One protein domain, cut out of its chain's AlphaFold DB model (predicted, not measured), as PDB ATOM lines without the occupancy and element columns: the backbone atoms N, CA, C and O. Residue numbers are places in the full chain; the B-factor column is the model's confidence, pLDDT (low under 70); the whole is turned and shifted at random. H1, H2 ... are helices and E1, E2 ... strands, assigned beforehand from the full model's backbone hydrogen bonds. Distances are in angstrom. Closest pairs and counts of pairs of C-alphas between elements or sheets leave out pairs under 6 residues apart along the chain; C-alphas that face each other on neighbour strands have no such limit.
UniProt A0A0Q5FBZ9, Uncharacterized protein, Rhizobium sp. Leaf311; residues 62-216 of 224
ATOM      1  N   LEU A  62      69.912   4.630  48.951       97.19
ATOM      2  CA  LEU A  62      70.962   5.577  48.605       97.19
ATOM      3  C   LEU A  62      70.481   6.479  47.471       97.19
ATOM      4  O   LEU A  62      69.958   6.006  46.461       97.19
ATOM      5  N   ILE A  63      70.654   7.780  47.656       97.31
ATOM      6  CA  ILE A  63      70.244   8.824  46.721       97.31
ATOM      7  C   ILE A  63      71.496   9.551  46.265       97.31
ATOM      8  O   ILE A  63      72.364   9.844  47.082       97.31
ATOM      9  N   LEU A  64      71.560   9.884  44.983       96.62
ATOM     10  CA  LEU A  64      72.476  10.888  44.471       96.62
ATOM     11  C   LEU A  64      71.702  12.203  44.325       96.62
ATOM     12  O   LEU A  64      70.759  12.281  43.541       96.62
ATOM     13  N   HIS A  65      72.067  13.208  45.112       97.19
ATOM     14  CA  HIS A  65      71.518  14.558  45.023       97.19
ATOM     15  C   HIS A  65      72.454  15.425  44.183       97.19
ATOM     16  O   HIS A  65      73.664  15.390  44.409       97.19
ATOM     17  N   LEU A  66      71.900  16.174  43.229       95.00
ATOM     18  CA  LEU A  66      72.623  17.043  42.303       95.00
ATOM     19  C   LEU A  66      71.845  18.350  42.106       95.00
ATOM     20  O   LEU A  66      70.616  18.352  42.180       95.00
ATOM     21  N   GLU A  67      72.585  19.414  41.818       92.06
ATOM     22  CA  GLU A  67      72.093  20.645  41.191       92.06
ATOM     23  C   GLU A  67      72.499  20.595  39.696       92.06
ATOM     24  O   GLU A  67      73.350  19.783  39.310       92.06
ATOM     25  N   ASP A  68      71.866  21.395  38.840       89.06
ATOM     26  CA  ASP A  68      72.011  21.366  37.373       89.06
ATOM     27  C   ASP A  68      73.292  22.042  36.849       89.06
ATOM     28  O   ASP A  68      73.682  21.854  35.696       89.06
ATOM     29  N   ASP A  69      73.990  22.776  37.708       90.31
ATOM     30  CA  ASP A  69      75.120  23.641  37.387       90.31
ATOM     31  C   ASP A  69      76.481  23.075  37.837       90.31
ATOM     32  O   ASP A  69      77.418  23.819  38.151       90.31
ATOM     33  N   TRP A  70      76.623  21.745  37.810       91.06
ATOM     34  CA  TRP A  70      77.847  21.044  38.209       91.06
ATOM     35  C   TRP A  70      78.402  20.123  37.127       91.06
ATOM     36  O   TRP A  70      77.683  19.360  36.485       91.06
ATOM     37  N   ILE A  71      79.730  20.111  37.007       91.12
ATOM     38  CA  ILE A  71      80.473  19.143  36.194       91.12
ATOM     39  C   ILE A  71      81.224  18.194  37.123       91.12
ATOM     40  O   ILE A  71      81.921  18.629  38.036       91.12
ATOM     41  N   VAL A  72      81.105  16.890  36.877       90.69
ATOM     42  CA  VAL A  72      81.919  15.872  37.549       90.69
ATOM     43  C   VAL A  72      83.222  15.693  36.773       90.69
ATOM     44  O   VAL A  72      83.194  15.437  35.573       90.69
ATOM     45  N   ASN A  73      84.362  15.828  37.455       90.94
ATOM     46  CA  ASN A  73      85.684  15.842  36.818       90.94
ATOM     47  C   ASN A  73      86.335  14.451  36.727       90.94
ATOM     48  O   ASN A  73      87.299  14.282  35.983       90.94
ATOM     49  N   ILE A  74      85.849  13.472  37.498       88.25
ATOM     50  CA  ILE A  74      86.360  12.095  37.508       88.25
ATOM     51  C   ILE A  74      85.219  11.079  37.530       88.25
ATOM     52  O   ILE A  74      84.128  11.365  38.026       88.25
ATOM     53  N   ASP A  75      85.482   9.862  37.066       89.88
ATOM     54  CA  ASP A  75      84.521   8.779  37.230       89.88
ATOM     55  C   ASP A  75      84.361   8.400  38.701       89.88
ATOM     56  O   ASP A  75      85.323   8.144  39.425       89.88
ATOM     57  N   ILE A  76      83.106   8.362  39.136       90.44
ATOM     58  CA  ILE A  76      82.722   7.922  40.472       90.44
ATOM     59  C   ILE A  76      82.257   6.472  40.369       90.44
ATOM     60  O   ILE A  76      81.331   6.171  39.608       90.44
ATOM     61  N   THR A  77      82.877   5.594  41.153       92.38
ATOM     62  CA  THR A  77      82.558   4.162  41.209       92.38
ATOM     63  C   THR A  77      81.910   3.782  42.548       92.38
ATOM     64  O   THR A  77      82.098   4.491  43.543       92.38
ATOM     65  N   PRO A  78      81.161   2.666  42.616       93.62
ATOM     66  CA  PRO A  78      80.588   2.168  43.867       93.62
ATOM     67  C   PRO A  78      81.622   1.973  44.984       93.62
ATOM     68  O   PRO A  78      81.382   2.407  46.108       93.62
ATOM     69  N   ASP A  79      82.812   1.448  44.677       93.12
ATOM     70  CA  ASP A  79      83.870   1.184  45.668       93.12
ATOM     71  C   ASP A  79      84.320   2.436  46.440       93.12
ATOM     72  O   ASP A  79      84.671   2.355  47.626       93.12
ATOM     73  N   MET A  80      84.285   3.606  45.787       91.81
ATOM     74  CA  MET A  80      84.606   4.894  46.415       91.81
ATOM     75  C   MET A  80      83.593   5.279  47.498       91.81
ATOM     76  O   MET A  80      83.918   6.049  48.399       91.81
ATOM     77  N   ILE A  81      82.368   4.761  47.404       94.50
ATOM     78  CA  ILE A  81      81.218   5.127  48.231       94.50
ATOM     79  C   ILE A  81      80.942   4.049  49.281       94.50
ATOM     80  O   ILE A  81      80.797   4.353  50.466       94.50
ATOM     81  N   GLU A  82      80.916   2.783  48.875       94.06
ATOM     82  CA  GLU A  82      80.530   1.650  49.719       94.06
ATOM     83  C   GLU A  82      81.417   1.512  50.956       94.06
ATOM     84  O   GLU A  82      80.918   1.316  52.064       94.06
ATOM     85  N   ASN A  83      82.732   1.687  50.799       92.88
ATOM     86  CA  ASN A  83      83.663   1.611  51.923       92.88
ATOM     87  C   ASN A  83      83.404   2.691  52.979       92.88
ATOM     88  O   ASN A  83      83.528   2.420  54.172       92.88
ATOM     89  N   ILE A  84      82.997   3.889  52.558       96.56
ATOM     90  CA  ILE A  84      82.647   4.988  53.464       96.56
ATOM     91  C   ILE A  84      81.318   4.678  54.170       96.56
ATOM     92  O   ILE A  84      81.194   4.867  55.383       96.56
ATOM     93  N   LEU A  85      80.341   4.142  53.432       96.00
ATOM     94  CA  LEU A  85      79.020   3.775  53.952       96.00
ATOM     95  C   LEU A  85      79.020   2.532  54.854       96.00
ATOM     96  O   LEU A  85      78.000   2.255  55.490       96.00
ATOM     97  N   LYS A  86      80.135   1.803  54.988       96.00
ATOM     98  CA  LYS A  86      80.288   0.794  56.055       96.00
ATOM     99  C   LYS A  86      80.171   1.417  57.446       96.00
ATOM    100  O   LYS A  86      79.775   0.733  58.385       96.00
ATOM    101  N   ASN A  87      80.479   2.709  57.585       97.25
ATOM    102  CA  ASN A  87      80.180   3.451  58.799       97.25
ATOM    103  C   ASN A  87      78.688   3.862  58.815       97.25
ATOM    104  O   ASN A  87      78.273   4.671  57.974       97.25
ATOM    105  N   PRO A  88      77.872   3.354  59.759       96.31
ATOM    106  CA  PRO A  88      76.449   3.684  59.826       96.31
ATOM    107  C   PRO A  88      76.189   5.146  60.214       96.31
ATOM    108  O   PRO A  88      75.141   5.682  59.857       96.31
ATOM    109  N   ASP A  89      77.140   5.811  60.879       97.44
ATOM    110  CA  ASP A  89      77.015   7.224  61.243       97.44
ATOM    111  C   ASP A  89      77.158   8.134  60.018       97.44
ATOM    112  O   ASP A  89      76.686   9.269  60.042       97.44
ATOM    113  N   VAL A  90      77.807   7.669  58.941       98.38
ATOM    114  CA  VAL A  90      77.920   8.439  57.697       98.38
ATOM    115  C   VAL A  90      76.624   8.311  56.911       98.38
ATOM    116  O   VAL A  90      76.280   7.242  56.397       98.38
ATOM    117  N   VAL A  91      75.903   9.427  56.820       98.44
ATOM    118  CA  VAL A  91      74.601   9.516  56.137       98.44
ATOM    119  C   VAL A  91      74.645  10.380  54.885       98.44
ATOM    120  O   VAL A  91      73.731  10.296  54.068       98.44
ATOM    121  N   GLN A  92      75.696  11.187  54.728       98.50
ATOM    122  CA  GLN A  92      75.951  11.991  53.542       98.50
ATOM    123  C   GLN A  92      77.429  11.880  53.150       98.50
ATOM    124  O   GLN A  92      78.307  11.846  54.014       98.50
ATOM    125  N   ILE A  93      77.688  11.813  51.848       97.62
ATOM    126  CA  ILE A  93      79.014  11.881  51.240       97.62
ATOM    127  C   ILE A  93      78.976  13.033  50.240       97.62
ATOM    128  O   ILE A  93      78.538  12.862  49.102       97.62
ATOM    129  N   SER A  94      79.365  14.225  50.685       95.88
ATOM    130  CA  SER A  94      79.422  15.420  49.849       95.88
ATOM    131  C   SER A  94      80.651  15.451  48.962       95.88
ATOM    132  O   SER A  94      81.745  15.039  49.344       95.88
ATOM    133  N   PHE A  95      80.478  16.015  47.776       93.88
ATOM    134  CA  PHE A  95      81.555  16.178  46.819       93.88
ATOM    135  C   PHE A  95      82.377  17.426  47.148       93.88
ATOM    136  O   PHE A  95      81.832  18.510  47.414       93.88
ATOM    137  N   ASN A  96      83.700  17.259  47.176       91.25
ATOM    138  CA  ASN A  96      84.634  18.366  47.308       91.25
ATOM    139  C   ASN A  96      84.742  19.126  45.985       91.25
ATOM    140  O   ASN A  96      84.670  18.536  44.905       91.25
ATOM    141  N   ASN A  97      84.954  20.433  46.080       87.00
ATOM    142  CA  ASN A  97      85.107  21.312  44.929       87.00
ATOM    143  C   ASN A  97      86.120  22.423  45.220       87.00
ATOM    144  O   ASN A  97      86.478  22.678  46.377       87.00
ATOM    145  N   ILE A  98      86.540  23.114  44.161       80.00
ATOM    146  CA  ILE A  98      87.568  24.159  44.228       80.00
ATOM    147  C   ILE A  98      87.206  25.352  45.112       80.00
ATOM    148  O   ILE A  98      88.096  25.998  45.667       80.00
ATOM    149  N   HIS A  99      85.917  25.626  45.290       78.75
ATOM    150  CA  HIS A  99      85.442  26.747  46.094       78.75
ATOM    151  C   HIS A  99      85.305  26.392  47.578       78.75
ATOM    152  O   HIS A  99      85.465  27.270  48.423       78.75
ATOM    153  N   LYS A 100      85.053  25.120  47.913       75.62
ATOM    154  CA  LYS A 100      84.981  24.635  49.300       75.62
ATOM    155  C   LYS A 100      86.356  24.574  49.959       75.62
ATOM    156  O   LYS A 100      86.443  24.850  51.151       75.62
ATOM    157  N   LYS A 101      87.400  24.203  49.200       72.00
ATOM    158  CA  LYS A 101      88.786  24.031  49.689       72.00
ATOM    159  C   LYS A 101      88.841  23.277  51.026       72.00
ATOM    160  O   LYS A 101      89.513  23.725  51.954       72.00
ATOM    161  N   TRP A 102      88.081  22.182  51.147       82.75
ATOM    162  CA  TRP A 102      87.988  21.457  52.414       82.75
ATOM    163  C   TRP A 102      89.381  21.027  52.886       82.75
ATOM    164  O   TRP A 102      90.109  20.371  52.139       82.75
ATOM    165  N   ASP A 103      89.737  21.398  54.115       78.12
ATOM    166  CA  ASP A 103      91.003  21.005  54.721       78.12
ATOM    167  C   ASP A 103      90.863  19.623  55.366       78.12
ATOM    168  O   ASP A 103      90.196  19.436  56.386       78.12
ATOM    169  N   PHE A 104      91.522  18.638  54.765       85.75
ATOM    170  CA  PHE A 104      91.542  17.266  55.263       85.75
ATOM    171  C   PHE A 104      92.486  17.062  56.456       85.75
ATOM    172  O   PHE A 104      92.536  15.949  56.986       85.75
ATOM    173  N   GLY A 105      93.211  18.095  56.900       83.06
ATOM    174  CA  GLY A 105      94.029  18.064  58.116       83.06
ATOM    175  C   GLY A 105      93.212  17.785  59.382       83.06
ATOM    176  O   GLY A 105      93.669  17.052  60.256       83.06
ATOM    177  N   ASP A 106      91.966  18.267  59.439       79.31
ATOM    178  CA  ASP A 106      91.005  17.986  60.522       79.31
ATOM    179  C   ASP A 106      90.172  16.705  60.279       79.31
ATOM    180  O   ASP A 106      89.217  16.406  61.008       79.31
ATOM    181  N   GLY A 107      90.547  15.929  59.259       89.56
ATOM    182  CA  GLY A 107      89.867  14.719  58.819       89.56
ATOM    183  C   GLY A 107      88.841  14.955  57.703       89.56
ATOM    184  O   GLY A 107      88.589  16.081  57.271       89.56
ATOM    185  N   PRO A 108      88.219  13.873  57.207       93.62
ATOM    186  CA  PRO A 108      87.363  13.929  56.026       93.62
ATOM    187  C   PRO A 108      85.910  14.314  56.342       93.62
ATOM    188  O   PRO A 108      85.054  14.198  55.473       93.62
ATOM    189  N   PHE A 109      85.584  14.707  57.575       94.94
ATOM    190  CA  PHE A 109      84.199  14.964  57.973       94.94
ATOM    191  C   PHE A 109      83.863  16.446  57.916       94.94
ATOM    192  O   PHE A 109      84.490  17.236  58.615       94.94
ATOM    193  N   HIS A 110      82.820  16.804  57.168       93.25
ATOM    194  CA  HIS A 110      82.312  18.167  57.112       93.25
ATOM    195  C   HIS A 110      81.702  18.545  58.463       93.25
ATOM    196  O   HIS A 110      80.622  18.077  58.837       93.25
ATOM    197  N   GLN A 111      82.419  19.364  59.225       91.12
ATOM    198  CA  GLN A 111      82.059  19.679  60.601       91.12
ATOM    199  C   GLN A 111      82.511  21.079  61.004       91.12
ATOM    200  O   GLN A 111      83.492  21.616  60.493       91.12
ATOM    201  N   ARG A 112      81.814  21.656  61.982       86.56
ATOM    202  CA  ARG A 112      82.164  22.939  62.594       86.56
ATOM    203  C   ARG A 112      82.465  22.748  64.072       86.56
ATOM    204  O   ARG A 112      81.720  22.085  64.793       86.56
ATOM    205  N   ARG A 113      83.522  23.406  64.551       86.38
ATOM    206  CA  ARG A 113      83.804  23.538  65.986       86.38
ATOM    207  C   ARG A 113      83.015  24.716  66.554       86.38
ATOM    208  O   ARG A 113      83.182  25.859  66.128       86.38
ATOM    209  N   ARG A 114      82.153  24.446  67.531       84.06
ATOM    210  CA  ARG A 114      81.417  25.451  68.301       84.06
ATOM    211  C   ARG A 114      82.067  25.606  69.669       84.06
ATOM    212  O   ARG A 114      82.029  24.700  70.499       84.06
ATOM    213  N   ARG A 115      82.650  26.780  69.903       83.38
ATOM    214  CA  ARG A 115      83.262  27.131  71.183       83.38
ATOM    215  C   ARG A 115      82.196  27.630  72.151       83.38
ATOM    216  O   ARG A 115      81.489  28.587  71.844       83.38
ATOM    217  N   THR A 116      82.124  27.021  73.328       81.94
ATOM    218  CA  THR A 116      81.266  27.511  74.411       81.94
ATOM    219  C   THR A 116      82.009  28.611  75.166       81.94
ATOM    220  O   THR A 116      83.148  28.413  75.597       81.94
ATOM    221  N   LYS A 117      81.387  29.787  75.295       84.75
ATOM    222  CA  LYS A 117      81.927  30.919  76.058       84.75
ATOM    223  C   LYS A 117      80.939  31.349  77.139       84.75
ATOM    224  O   LYS A 117      79.741  31.375  76.883       84.75
ATOM    225  N   LEU A 118      81.456  31.731  78.302       81.31
ATOM    226  CA  LEU A 118      80.718  32.385  79.383       81.31
ATOM    227  C   LEU A 118      81.496  33.643  79.775       81.31
ATOM    228  O   LEU A 118      82.693  33.557  80.031       81.31
ATOM    229  N   PHE A 119      80.854  34.814  79.734       86.50
ATOM    230  CA  PHE A 119      81.517  36.117  79.923       86.50
ATOM    231  C   PHE A 119      82.788  36.299  79.065       86.50
ATOM    232  O   PHE A 119      83.799  36.828  79.512       86.50
ATOM    233  N   GLY A 120      82.771  35.801  77.825       84.25
ATOM    234  CA  GLY A 120      83.916  35.862  76.906       84.25
ATOM    235  C   GLY A 120      85.005  34.805  77.141       84.25
ATOM    236  O   GLY A 120      85.783  34.537  76.223       84.25
ATOM    237  N   LEU A 121      85.016  34.135  78.297       86.56
ATOM    238  CA  LEU A 121      85.960  33.069  78.637       86.56
ATOM    239  C   LEU A 121      85.494  31.722  78.077       86.56
ATOM    240  O   LEU A 121      84.318  31.368  78.164       86.56
ATOM    241  N   LYS A 122      86.423  30.956  77.490       84.62
ATOM    242  CA  LYS A 122      86.143  29.599  77.000       84.62
ATOM    243  C   LYS A 122      85.834  28.694  78.191       84.62
ATOM    244  O   LYS A 122      86.670  28.542  79.075       84.62
ATOM    245  N   ILE A 123      84.672  28.051  78.159       82.75
ATOM    246  CA  ILE A 123      84.267  27.071  79.167       82.75
ATOM    247  C   ILE A 123      84.095  25.697  78.513       82.75
ATOM    248  O   ILE A 123      83.188  25.474  77.715       82.75
ATOM    249  N   GLY A 124      84.994  24.770  78.842       82.19
ATOM    250  CA  GLY A 124      84.946  23.388  78.363       82.19
ATOM    251  C   GLY A 124      85.455  23.163  76.928       82.19
ATOM    252  O   GLY A 124      85.937  24.089  76.262       82.19
ATOM    253  N   PRO A 125      85.404  21.902  76.457       83.56
ATOM    254  CA  PRO A 125      85.841  21.535  75.115       83.56
ATOM    255  C   PRO A 125      84.918  22.119  74.040       83.56
ATOM    256  O   PRO A 125      83.737  22.395  74.275       83.56
ATOM    257  N   ASP A 126      85.465  22.297  72.836       84.50
ATOM    258  CA  ASP A 126      84.667  22.720  71.687       84.50
ATOM    259  C   ASP A 126      83.706  21.582  71.305       84.50
ATOM    260  O   ASP A 126      84.087  20.411  71.274       84.50
ATOM    261  N   ARG A 127      82.449  21.922  71.011       84.56
ATOM    262  CA  ARG A 127      81.476  20.958  70.486       84.56
ATOM    263  C   ARG A 127      81.683  20.819  68.988       84.56
ATOM    264  O   ARG A 127      81.709  21.823  68.282       84.56
ATOM    265  N   ILE A 128      81.799  19.592  68.503       86.69
ATOM    266  CA  ILE A 128      81.843  19.306  67.070       86.69
ATOM    267  C   ILE A 128      80.408  19.095  66.598       86.69
ATOM    268  O   ILE A 128      79.683  18.282  67.169       86.69
ATOM    269  N   LEU A 129      79.994  19.862  65.594       88.38
ATOM    270  CA  LEU A 129      78.677  19.748  64.977       88.38
ATOM    271  C   LEU A 129      78.844  19.336  63.513       88.38
ATOM    272  O   LEU A 129      79.668  19.947  62.823       88.38
ATOM    273  N   PRO A 130      78.092  18.330  63.033       93.12
ATOM    274  CA  PRO A 130      78.140  17.941  61.633       93.12
ATOM    275  C   PRO A 130      77.553  19.045  60.753       93.12
ATOM    276  O   PRO A 130      76.630  19.756  61.154       93.12
ATOM    277  N   TYR A 131      78.093  19.178  59.546       92.81
ATOM    278  CA  TYR A 131      77.643  20.142  58.554       92.81
ATOM    279  C   TYR A 131      77.091  19.396  57.341       92.81
ATOM    280  O   TYR A 131      77.833  18.870  56.508       92.81
ATOM    281  N   PHE A 132      75.768  19.324  57.262       96.06
ATOM    282  CA  PHE A 132      75.061  18.775  56.108       96.06
ATOM    283  C   PHE A 132      74.763  19.883  55.101       96.06
ATOM    284  O   PHE A 132      74.692  21.060  55.457       96.06
ATOM    285  N   THR A 133      74.647  19.503  53.836       94.50
ATOM    286  CA  THR A 133      74.583  20.440  52.712       94.50
ATOM    287  C   THR A 133      73.641  19.930  51.631       94.50
ATOM    288  O   THR A 133      73.343  18.738  51.574       94.50
ATOM    289  N   THR A 134      73.159  20.834  50.787       95.00
ATOM    290  CA  THR A 134      72.385  20.517  49.575       95.00
ATOM    291  C   THR A 134      73.263  20.487  48.322       95.00
ATOM    292  O   THR A 134      72.769  20.320  47.224       95.00
ATOM    293  N   SER A 135      74.582  20.605  48.469       92.75
ATOM    294  CA  SER A 135      75.514  20.407  47.356       92.75
ATOM    295  C   SER A 135      75.527  18.948  46.864       92.75
ATOM    296  O   SER A 135      75.112  18.040  47.606       92.75
ATOM    297  N   PRO A 136      76.068  18.694  45.653       95.12
ATOM    298  CA  PRO A 136      76.194  17.353  45.102       95.12
ATOM    299  C   PRO A 136      76.743  16.332  46.101       95.12
ATOM    300  O   PRO A 136      77.797  16.536  46.720       95.12
ATOM    301  N   SER A 137      75.986  15.256  46.314       96.81
ATOM    302  CA  SER A 137      76.297  14.270  47.350       96.81
ATOM    303  C   SER A 137      75.554  12.949  47.179       96.81
ATOM    304  O   SER A 137      74.445  12.906  46.649       96.81
ATOM    305  N   PHE A 138      76.132  11.872  47.716       97.88
ATOM    306  CA  PHE A 138      75.355  10.676  48.045       97.88
ATOM    307  C   PHE A 138      74.728  10.823  49.430       97.88
ATOM    308  O   PHE A 138      75.390  11.280  50.361       97.88
ATOM    309  N   ILE A 139      73.469  10.420  49.586       98.44
ATOM    310  CA  ILE A 139      72.699  10.571  50.823       98.44
ATOM    311  C   ILE A 139      71.958   9.271  51.122       98.44
ATOM    312  O   ILE A 139      71.304   8.708  50.244       98.44
ATOM    313  N   ARG A 140      72.002   8.800  52.373       98.44
ATOM    314  CA  ARG A 140      71.118   7.713  52.811       98.44
ATOM    315  C   ARG A 140      69.667   8.162  52.705       98.44
ATOM    316  O   ARG A 140      69.282   9.188  53.268       98.44
ATOM    317  N   GLY A 141      68.837   7.370  52.042       98.12
ATOM    318  CA  GLY A 141      67.462   7.755  51.755       98.12
ATOM    319  C   GLY A 141      66.608   7.954  53.000       98.12
ATOM    320  O   GLY A 141      65.808   8.885  53.057       98.12
ATOM    321  N   SER A 142      66.832   7.153  54.043       98.12
ATOM    322  CA  SER A 142      66.177   7.351  55.341       98.12
ATOM    323  C   SER A 142      66.509   8.712  55.960       98.12
ATOM    324  O   SER A 142      65.612   9.384  56.465       98.12
ATOM    325  N   PHE A 143      67.767   9.152  55.868       98.50
ATOM    326  CA  PHE A 143      68.202  10.460  56.352       98.50
ATOM    327  C   PHE A 143      67.599  11.604  55.530       98.50
ATOM    328  O   PHE A 143      67.108  12.572  56.115       98.50
ATOM    329  N   ALA A 144      67.583  11.485  54.198       98.50
ATOM    330  CA  ALA A 144      66.987  12.487  53.313       98.50
ATOM    331  C   ALA A 144      65.490  12.679  53.614       98.50
ATOM    332  O   ALA A 144      65.052  13.799  53.879       98.50
ATOM    333  N   ARG A 145      64.721  11.583  53.676       98.56
ATOM    334  CA  ARG A 145      63.280  11.616  53.978       98.56
ATOM    335  C   ARG A 145      62.984  12.170  55.373       98.56
ATOM    336  O   ARG A 145      62.093  13.005  55.523       98.56
ATOM    337  N   ALA A 146      63.739  11.749  56.392       98.38
ATOM    338  CA  ALA A 146      63.581  12.271  57.750       98.38
ATOM    339  C   ALA A 146      63.891  13.776  57.821       98.38
ATOM    340  O   ALA A 146      63.142  14.535  58.436       98.38
ATOM    341  N   SER A 147      64.954  14.217  57.142       98.38
ATOM    342  CA  SER A 147      65.326  15.633  57.068       98.38
ATOM    343  C   SER A 147      64.259  16.453  56.344       98.38
ATOM    344  O   SER A 147      63.853  17.495  56.850       98.38
ATOM    345  N   ALA A 148      63.722  15.957  55.225       98.31
ATOM    346  CA  ALA A 148      62.623  16.598  54.504       98.31
ATOM    347  C   ALA A 148      61.387  16.820  55.395       98.31
ATOM    348  O   ALA A 148      60.780  17.894  55.374       98.31
ATOM    349  N   GLY A 149      61.044  15.849  56.247       98.25
ATOM    350  CA  GLY A 149      59.958  15.991  57.221       98.25
ATOM    351  C   GLY A 149      60.147  17.163  58.194       98.25
ATOM    352  O   GLY A 149      59.164  17.777  58.604       98.25
ATOM    353  N   LEU A 150      61.397  17.519  58.504       98.19
ATOM    354  CA  LEU A 150      61.760  18.558  59.473       98.19
ATOM    355  C   LEU A 150      62.103  19.916  58.846       98.19
ATOM    356  O   LEU A 150      62.110  20.914  59.564       98.19
ATOM    357  N   LEU A 151      62.398  19.968  57.543       98.25
ATOM    358  CA  LEU A 151      62.688  21.217  56.835       98.25
ATOM    359  C   LEU A 151      61.482  22.164  56.852       98.25
ATOM    360  O   LEU A 151      60.350  21.766  56.550       98.25
ATOM    361  N   ASP A 152      61.751  23.431  57.148       97.31
ATOM    362  CA  ASP A 152      60.796  24.533  57.097       97.31
ATOM    363  C   ASP A 152      61.009  25.344  55.812       97.31
ATOM    364  O   ASP A 152      62.097  25.874  55.581       97.31
ATOM    365  N   ALA A 153      59.973  25.442  54.977       96.25
ATOM    366  CA  ALA A 153      60.024  26.087  53.662       96.25
ATOM    367  C   ALA A 153      60.318  27.598  53.708       96.25
ATOM    368  O   ALA A 153      60.638  28.193  52.677       96.25
ATOM    369  N   ARG A 154      60.216  28.220  54.890       94.81
ATOM    370  CA  ARG A 154      60.521  29.642  55.104       94.81
ATOM    371  C   ARG A 154      62.018  29.940  55.116       94.81
ATOM    372  O   ARG A 154      62.400  31.087  54.921       94.81
ATOM    373  N   PHE A 155      62.859  28.937  55.366       95.62
ATOM    374  CA  PHE A 155      64.299  29.120  55.533       95.62
ATOM    375  C   PHE A 155      65.088  28.374  54.464       95.62
ATOM    376  O   PHE A 155      64.627  27.371  53.926       95.62
ATOM    377  N   ASP A 156      66.321  28.808  54.213       95.56
ATOM    378  CA  ASP A 156      67.249  28.080  53.350       95.56
ATOM    379  C   ASP A 156      67.460  26.642  53.879       95.56
ATOM    380  O   ASP A 156      67.748  26.467  55.071       95.56
ATOM    381  N   PRO A 157      67.296  25.606  53.035       96.38
ATOM    382  CA  PRO A 157      67.316  24.216  53.478       96.38
ATOM    383  C   PRO A 157      68.677  23.803  54.040       96.38
ATOM    384  O   PRO A 157      68.739  23.061  55.017       96.38
ATOM    385  N   GLU A 158      69.770  24.311  53.472       94.81
ATOM    386  CA  GLU A 158      71.114  24.002  53.937       94.81
ATOM    387  C   GLU A 158      71.394  24.703  55.275       94.81
ATOM    388  O   GLU A 158      71.850  24.072  56.232       94.81
ATOM    389  N   LYS A 159      71.084  26.000  55.386       93.44
ATOM    390  CA  LYS A 159      71.386  26.791  56.596       93.44
ATOM    391  C   LYS A 159      70.653  26.254  57.831       93.44
ATOM    392  O   LYS A 159      71.174  26.369  58.944       93.44
ATOM    393  N   GLN A 160      69.496  25.610  57.658       95.38
ATOM    394  CA  GLN A 160      68.752  24.960  58.745       95.38
ATOM    395  C   GLN A 160      69.564  23.902  59.509       95.38
ATOM    396  O   GLN A 160      69.339  23.715  60.709       95.38
ATOM    397  N   PHE A 161      70.556  23.272  58.875       94.62
ATOM    398  CA  PHE A 161      71.407  22.267  59.515       94.62
ATOM    399  C   PHE A 161      72.426  22.837  60.511       94.62
ATOM    400  O   PHE A 161      72.949  22.074  61.321       94.62
ATOM    401  N   TYR A 162      72.732  24.141  60.483       88.38
ATOM    402  CA  TYR A 162      73.847  24.678  61.283       88.38
ATOM    403  C   TYR A 162      73.744  26.148  61.725       88.38
ATOM    404  O   TYR A 162      74.564  26.573  62.541       88.38
ATOM    405  N   ASN A 163      72.770  26.932  61.247       85.38
ATOM    406  CA  ASN A 163      72.594  28.350  61.615       85.38
ATOM    407  C   ASN A 163      71.575  28.578  62.748       85.38
ATOM    408  O   ASN A 163      71.033  29.667  62.875       85.38
ATOM    409  N   GLU A 164      71.293  27.560  63.568       84.94
ATOM    410  CA  GLU A 164      70.360  27.645  64.715       84.94
ATOM    411  C   GLU A 164      68.895  27.997  64.353       84.94
ATOM    412  O   GLU A 164      68.043  28.041  65.234       84.94
ATOM    413  N   THR A 165      68.564  28.135  63.062       90.00
ATOM    414  CA  THR A 165      67.208  28.441  62.568       90.00
ATOM    415  C   THR A 165      66.232  27.269  62.694       90.00
ATOM    416  O   THR A 165      65.027  27.485  62.778       90.00
ATOM    417  N   ASN A 166      66.732  26.027  62.754       94.56
ATOM    418  CA  ASN A 166      65.917  24.827  62.956       94.56
ATOM    419  C   ASN A 166      66.533  23.895  64.025       94.56
ATOM    420  O   ASN A 166      67.219  22.918  63.700       94.56
ATOM    421  N   PRO A 167      66.297  24.167  65.324       93.81
ATOM    422  CA  PRO A 167      66.834  23.353  66.418       93.81
ATOM    423  C   PRO A 167      66.336  21.902  66.406       93.81
ATOM    424  O   PRO A 167      67.051  21.004  66.856       93.81
ATOM    425  N   GLY A 168      65.119  21.665  65.896       96.12
ATOM    426  CA  GLY A 168      64.533  20.330  65.773       96.12
ATOM    427  C   GLY A 168      65.333  19.451  64.815       96.12
ATOM    428  O   GLY A 168      65.780  18.370  65.206       96.12
ATOM    429  N   LEU A 169      65.600  19.960  63.610       96.75
ATOM    430  CA  LEU A 169      66.464  19.305  62.627       96.75
ATOM    431  C   LEU A 169      67.876  19.096  63.180       96.75
ATOM    432  O   LEU A 169      68.384  17.979  63.167       96.75
ATOM    433  N   GLN A 170      68.487  20.133  63.755       94.88
ATOM    434  CA  GLN A 170      69.844  20.044  64.314       94.88
ATOM    435  C   GLN A 170      69.962  18.977  65.404       94.88
ATOM    436  O   GLN A 170      70.928  18.213  65.437       94.88
ATOM    437  N   LYS A 171      68.959  18.876  66.282       94.94
ATOM    438  CA  LYS A 171      68.905  17.831  67.309       94.94
ATOM    439  C   LYS A 171      68.769  16.438  66.695       94.94
ATOM    440  O   LYS A 171      69.392  15.514  67.217       94.94
ATOM    441  N   ALA A 172      67.974  16.292  65.635       96.50
ATOM    442  CA  ALA A 172      67.757  15.017  64.956       96.50
ATOM    443  C   ALA A 172      69.024  14.509  64.250       96.50
ATOM    444  O   ALA A 172      69.265  13.305  64.229       96.50
ATOM    445  N   VAL A 173      69.860  15.412  63.724       96.00
ATOM    446  CA  VAL A 173      71.013  15.030  62.890       96.00
ATOM    447  C   VAL A 173      72.362  15.021  63.606       96.00
ATOM    448  O   VAL A 173      73.349  14.560  63.040       96.00
ATOM    449  N   LYS A 174      72.431  15.512  64.850       94.38
ATOM    450  CA  LYS A 174      73.693  15.761  65.579       94.38
ATOM    451  C   LYS A 174      74.637  14.558  65.719       94.38
ATOM    452  O   LYS A 174      75.821  14.762  65.958       94.38
ATOM    453  N   ASN A 175      74.105  13.337  65.655       94.62
ATOM    454  CA  ASN A 175      74.874  12.102  65.837       94.62
ATOM    455  C   ASN A 175      75.356  11.505  64.506       94.62
ATOM    456  O   ASN A 175      76.121  10.547  64.516       94.62
ATOM    457  N   TYR A 176      74.914  12.053  63.375       97.38
ATOM    458  CA  TYR A 176      75.341  11.611  62.057       97.38
ATOM    459  C   TYR A 176      76.550  12.405  61.561       97.38
ATOM    460  O   TYR A 176      76.918  13.445  62.111       97.38
ATOM    461  N   ARG A 177      77.162  11.921  60.482       97.56
ATOM    462  CA  ARG A 177      78.354  12.489  59.858       97.56
ATOM    463  C   ARG A 177      78.140  12.712  58.366       97.56
ATOM    464  O   ARG A 177      77.483  11.917  57.690       97.56
ATOM    465  N   ASN A 178      78.766  13.773  57.871       97.50
ATOM    466  CA  ASN A 178      78.920  14.055  56.453       97.50
ATOM    467  C   ASN A 178      80.393  13.874  56.067       97.50
ATOM    468  O   ASN A 178      81.254  14.522  56.661       97.50
ATOM    469  N   TYR A 179      80.688  12.994  55.116       96.88
ATOM    470  CA  TYR A 179      82.037  12.756  54.603       96.88
ATOM    471  C   TYR A 179      82.287  13.600  53.348       96.88
ATOM    472  O   TYR A 179      81.431  13.671  52.475       96.88
ATOM    473  N   ILE A 180      83.467  14.198  53.213       94.75
ATOM    474  CA  ILE A 180      83.882  14.920  52.008       94.75
ATOM    475  C   ILE A 180      84.709  13.999  51.106       94.75
ATOM    476  O   ILE A 180      85.813  13.587  51.460       94.75
ATOM    477  N   LEU A 181      84.186  13.692  49.918       93.50
ATOM    478  CA  LEU A 181      84.856  12.892  48.891       93.50
ATOM    479  C   LEU A 181      85.646  13.779  47.918       93.50
ATOM    480  O   LEU A 181      85.146  14.809  47.471       93.50
ATOM    481  N   GLY A 182      86.850  13.340  47.540       88.38
ATOM    482  CA  GLY A 182      87.723  14.054  46.601       88.38
ATOM    483  C   GLY A 182      88.749  14.937  47.310       88.38
ATOM    484  O   GLY A 182      88.700  16.162  47.205       88.38
ATOM    485  N   LYS A 183      89.646  14.311  48.082       80.56
ATOM    486  CA  LYS A 183      90.714  14.999  48.823       80.56
ATOM    487  C   LYS A 183      91.712  15.704  47.910       80.56
ATOM    488  O   LYS A 183      92.091  16.838  48.187       80.56
ATOM    489  N   ASP A 184      92.114  15.023  46.848       75.44
ATOM    490  CA  ASP A 184      93.219  15.442  45.995       75.44
ATOM    491  C   ASP A 184      92.729  16.162  44.729       75.44
ATOM    492  O   ASP A 184      91.539  16.154  44.410       75.44
ATOM    493  N   GLN A 185      93.657  16.823  44.028       67.75
ATOM    494  CA  GLN A 185      93.389  17.406  42.712       67.75
ATOM    495  C   GLN A 185      93.467  16.350  41.600       67.75
ATOM    496  O   GLN A 185      94.360  15.503  41.654       67.75
ATOM    497  N   PRO A 186      92.624  16.447  40.555       72.06
ATOM    498  CA  PRO A 186      91.556  17.438  40.379       72.06
ATOM    499  C   PRO A 186      90.398  17.212  41.365       72.06
ATOM    500  O   PRO A 186      90.031  16.070  41.635       72.06
ATOM    501  N   TYR A 187      89.825  18.298  41.910       84.00
ATOM    502  CA  TYR A 187      88.632  18.203  42.769       84.00
ATOM    503  C   TYR A 187      87.521  17.399  42.075       84.00
ATOM    504  O   TYR A 187      87.414  17.421  40.851       84.00
ATOM    505  N   LEU A 188      86.656  16.740  42.853       88.00
ATOM    506  CA  LEU A 188      85.647  15.822  42.313       88.00
ATOM    507  C   LEU A 188      84.650  16.507  41.366       88.00
ATOM    508  O   LEU A 188      84.278  15.929  40.346       88.00
ATOM    509  N   VAL A 189      84.220  17.724  41.710       90.44
ATOM    510  CA  VAL A 189      83.242  18.488  40.928       90.44
ATOM    511  C   VAL A 189      83.627  19.959  40.768       90.44
ATOM    512  O   VAL A 189      84.329  20.529  41.610       90.44
ATOM    513  N   THR A 190      83.113  20.573  39.705       90.00
ATOM    514  CA  THR A 190      83.250  21.995  39.361       90.00
ATOM    515  C   THR A 190      81.867  22.651  39.333       90.00
ATOM    516  O   THR A 190      80.969  22.124  38.686       90.00
ATOM    517  N   ASP A 191      81.713  23.777  40.033       89.38
ATOM    518  CA  ASP A 191      80.503  24.622  40.069       89.38
ATOM    519  C   ASP A 191      80.558  25.600  38.886       89.38
ATOM    520  O   ASP A 191      81.353  26.540  38.914       89.38
ATOM    521  N   ILE A 192      79.774  25.367  37.833       90.62
ATOM    522  CA  ILE A 192      79.729  26.264  36.664       90.62
ATOM    523  C   ILE A 192      78.647  27.344  36.796       90.62
ATOM    524  O   ILE A 192      78.674  28.343  36.068       90.62
ATOM    525  N   GLY A 193      77.710  27.185  37.732       88.50
ATOM    526  CA  GLY A 193      76.644  28.157  37.966       88.50
ATOM    527  C   GLY A 193      77.131  29.402  38.684       88.50
ATOM    528  O   GLY A 193      76.625  30.500  38.440       88.50
ATOM    529  N   ARG A 194      78.166  29.282  39.522       85.44
ATOM    530  CA  ARG A 194      78.867  30.444  40.085       85.44
ATOM    531  C   ARG A 194      79.433  31.348  38.993       85.44
ATOM    532  O   ARG A 194      79.119  32.532  38.986       85.44
ATOM    533  N   ASP A 195      80.156  30.790  38.027       85.62
ATOM    534  CA  ASP A 195      80.705  31.561  36.905       85.62
ATOM    535  C   ASP A 195      79.598  32.211  36.059       85.62
ATOM    536  O   ASP A 195      79.742  33.343  35.589       85.62
ATOM    537  N   TRP A 196      78.483  31.504  35.847       89.38
ATOM    538  CA  TRP A 196      77.327  32.033  35.120       89.38
ATOM    539  C   TRP A 196      76.681  33.226  35.840       89.38
ATOM    540  O   TRP A 196      76.315  34.201  35.171       89.38
ATOM    541  N   ARG A 197      76.570  33.160  37.178       88.38
ATOM    542  CA  ARG A 197      76.016  34.220  38.038       88.38
ATOM    543  C   ARG A 197      76.935  35.427  38.122       88.38
ATOM    544  O   ARG A 197      76.464  36.548  37.936       88.38
ATOM    545  N   ASP A 198      78.227  35.200  38.337       86.19
ATOM    546  CA  ASP A 198      79.227  36.262  38.464       86.19
ATOM    547  C   ASP A 198      79.285  37.101  37.175       86.19
ATOM    548  O   ASP A 198      79.265  38.330  37.227       86.19
ATOM    549  N   LYS A 199      79.216  36.456  35.999       89.19
ATOM    550  CA  LYS A 199      79.131  37.130  34.684       89.19
ATOM    551  C   LYS A 199      77.861  37.966  34.479       89.19
ATOM    552  O   LYS A 199      77.814  38.767  33.550       89.19
ATOM    553  N   ARG A 200      76.822  37.746  35.287       88.44
ATOM    554  CA  ARG A 200      75.523  38.443  35.228       88.44
ATOM    555  C   ARG A 200      75.297  39.375  36.413       88.44
ATOM    556  O   ARG A 200      74.212  39.943  36.522       88.44
ATOM    557  N   HIS A 201      76.296  39.518  37.283       88.12
ATOM    558  CA  HIS A 201      76.214  40.325  38.497       88.12
ATOM    559  C   HIS A 201      75.011  39.944  39.378       88.12
ATOM    560  O   HIS A 201      74.317  40.802  39.918       88.12
ATOM    561  N   ILE A 202      74.735  38.639  39.481       86.75
ATOM    562  CA  ILE A 202      73.680  38.098  40.343       86.75
ATOM    563  C   ILE A 202      74.315  37.643  41.652       86.75
ATOM    564  O   ILE A 202      75.094  36.687  41.685       86.75
ATOM    565  N   GLN A 203      73.933  38.283  42.751       85.56
ATOM    566  CA  GLN A 203      74.415  37.953  44.082       85.56
ATOM    567  C   GLN A 203      73.395  37.124  44.863       85.56
ATOM    568  O   GLN A 203      72.182  37.330  44.786       85.56
ATOM    569  N   LYS A 204      73.910  36.167  45.644       84.81
ATOM    570  CA  LYS A 204      73.126  35.431  46.642       84.81
ATOM    571  C   LYS A 204      73.214  36.169  47.970       84.81
ATOM    572  O   LYS A 204      74.275  36.184  48.595       84.81
ATOM    573  N   CYS A 205      72.099  36.707  48.431       84.88
ATOM    574  CA  CYS A 205      71.964  37.330  49.739       84.88
ATOM    575  C   CYS A 205      71.269  36.371  50.711       84.88
ATOM    576  O   CYS A 205      70.484  35.509  50.313       84.88
ATOM    577  N   PHE A 206      71.552  36.523  52.004       80.75
ATOM    578  CA  PHE A 206      70.858  35.797  53.063       80.75
ATOM    579  C   PHE A 206      70.095  36.797  53.929       80.75
ATOM    580  O   PHE A 206      70.717  37.589  54.638       80.75
ATOM    581  N   VAL A 207      68.767  36.770  53.847       80.38
ATOM    582  CA  VAL A 207      67.865  37.725  54.506       80.38
ATOM    583  C   VAL A 207      66.829  36.933  55.295       80.38
ATOM    584  O   VAL A 207      66.214  36.017  54.756       80.38
ATOM    585  N   ASP A 208      66.688  37.234  56.588       82.50
ATOM    586  CA  ASP A 208      65.699  36.629  57.495       82.50
ATOM    587  C   ASP A 208      65.637  35.091  57.471       82.50
ATOM    588  O   ASP A 208      64.587  34.469  57.623       82.50
ATOM    589  N   GLY A 209      66.793  34.448  57.299       78.12
ATOM    590  CA  GLY A 209      66.887  32.991  57.283       78.12
ATOM    591  C   GLY A 209      66.691  32.352  55.903       78.12
ATOM    592  O   GLY A 209      66.857  31.136  55.787       78.12
ATOM    593  N   ALA A 210      66.382  33.137  54.872       80.38
ATOM    594  CA  ALA A 210      66.158  32.688  53.504       80.38
ATOM    595  C   ALA A 210      67.271  33.156  52.553       80.38
ATOM    596  O   ALA A 210      67.896  34.199  52.741       80.38
ATOM    597  N   SER A 211      67.501  32.367  51.506       82.38
ATOM    598  CA  SER A 211      68.366  32.754  50.393       82.38
ATOM    599  C   SER A 211      67.566  33.539  49.362       82.38
ATOM    600  O   SER A 211      66.564  33.037  48.856       82.38
ATOM    601  N   VAL A 212      68.029  34.743  49.039       82.81
ATOM    602  CA  VAL A 212      67.415  35.656  48.068       82.81
ATOM    603  C   VAL A 212      68.448  36.004  47.003       82.81
ATOM    604  O   VAL A 212      69.638  36.096  47.295       82.81
ATOM    605  N   TRP A 213      67.996  36.193  45.771       84.00
ATOM    606  CA  TRP A 213      68.845  36.579  44.651       84.00
ATOM    607  C   TRP A 213      68.598  38.038  44.287       84.00
ATOM    608  O   TRP A 213      67.444  38.451  44.175       84.00
ATOM    609  N   GLN A 214      69.669  38.811  44.123       82.19
ATOM    610  CA  GLN A 214      69.612  40.228  43.759       82.19
ATOM    611  C   GLN A 214      70.566  40.494  42.596       82.19
ATOM    612  O   GLN A 214      71.638  39.893  42.525       82.19
ATOM    613  N   HIS A 215      70.177  41.379  41.681       78.62
ATOM    614  CA  HIS A 215      71.127  41.971  40.746       78.62
ATOM    615  C   HIS A 215      71.903  43.061  41.479       78.62
ATOM    616  O   HIS A 215      71.294  43.827  42.229       78.62
ATOM    617  N   ASP A 216      73.214  43.155  41.256       66.62
ATOM    618  CA  ASP A 216      73.931  44.374  41.621       66.62
ATOM    619  C   ASP A 216      73.292  45.531  40.848       66.62
ATOM    620  O   ASP A 216      73.356  45.586  39.616       66.62
TER     621      ASP A 216
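Overview. This is residues 62 to 216 of the 224 residues of an uncharacterized protein of Rhizobium sp. Leaf311 (UniProt A0A0Q5FBZ9). A small twisted sheet of four strands makes the core, with H1 over one face and H2 standing up from the other, where H3 lies side by side with H2. Three two-stranded pieces extend this core: the hairpin E4 and E5 with a long loop at its tip, the short pair E2 and E8, and, beyond H4, the hairpin E9 and E10. The printed part has 155 residues, with four named helices and ten named strands in the order E1 E2 H1 E3 E4 E5 E6 H2 H3 E7 E8 H4 E9 E10; the sheet, E1 E6 E3 E7, is mixed. The class is mixed, helices and strands, with under half of the residues in named elements. The whole is compact, with a radius of gyration of the C-alphas of 16.8 A and spans of 47 by 45 by 33 A.

Arrangement. E1, residues 62 to 65, is an edge strand antiparallel to E6, residues 137 to 140, with N 63 and O 139 2.8 A apart. E6 is antiparallel to E3, residues 90 to 95, with N 93 and O 138 2.8 A apart. E3 is parallel to the other edge strand, E7, residues 177 to 181, with N 94 and O 179 2.8 A apart. H1, residues 78 to 85, is on this sheet at a height of 8.9 A; its C-alpha 84 is 7.2 A from C-alpha 90. H2, residues 141 to 150, is on the opposite face at a height of 10.2 A, over E6 and E3, and its line rises 55 degrees. H2 and H3, residues 167 to 173, form a helical hairpin and only just touch, with 3 pairs of C-alphas within 8 A, the closest those of Leu 150 and Leu 169, 5.7 A. E2, residues 70 to 72, is antiparallel to E8, residues 189 to 191, with N 71 and O 190 2.9 A apart. The hairpin of E4, residues 111 to 114, and E5, residues 127 to 130, has N 114 and O 127 2.8 A apart. H4, residues 192 to 198, touches no helix. The hairpin of E9, residues 202 to 207, and E10, residues 210 to 215, has N 205 and O 212 2.8 A apart. Every O i to N i+4 pair is within hydrogen-bond range in H2, H3 and H4, against 2 of 4 in H1.

Along the chain. E1 begins at C-alpha 62, (70.962, 5.577, 48.605). H2 measures 14.4 A, E3 13.8 A and E9 15.3 A. E10 measures 16.5 A and ends at C-alpha 215, (71.127, 41.971, 40.746).

Size, cuts and confidence. The farthest C-alphas, those of Asp 75 and Phe 119, are 50.8 A apart. The printed part has no cut. The links E3 to E4, E4 to E5 and H2 to H3 are long. Mean pLDDT of the printed part is 90.1; residues 185 and 216 are under 70.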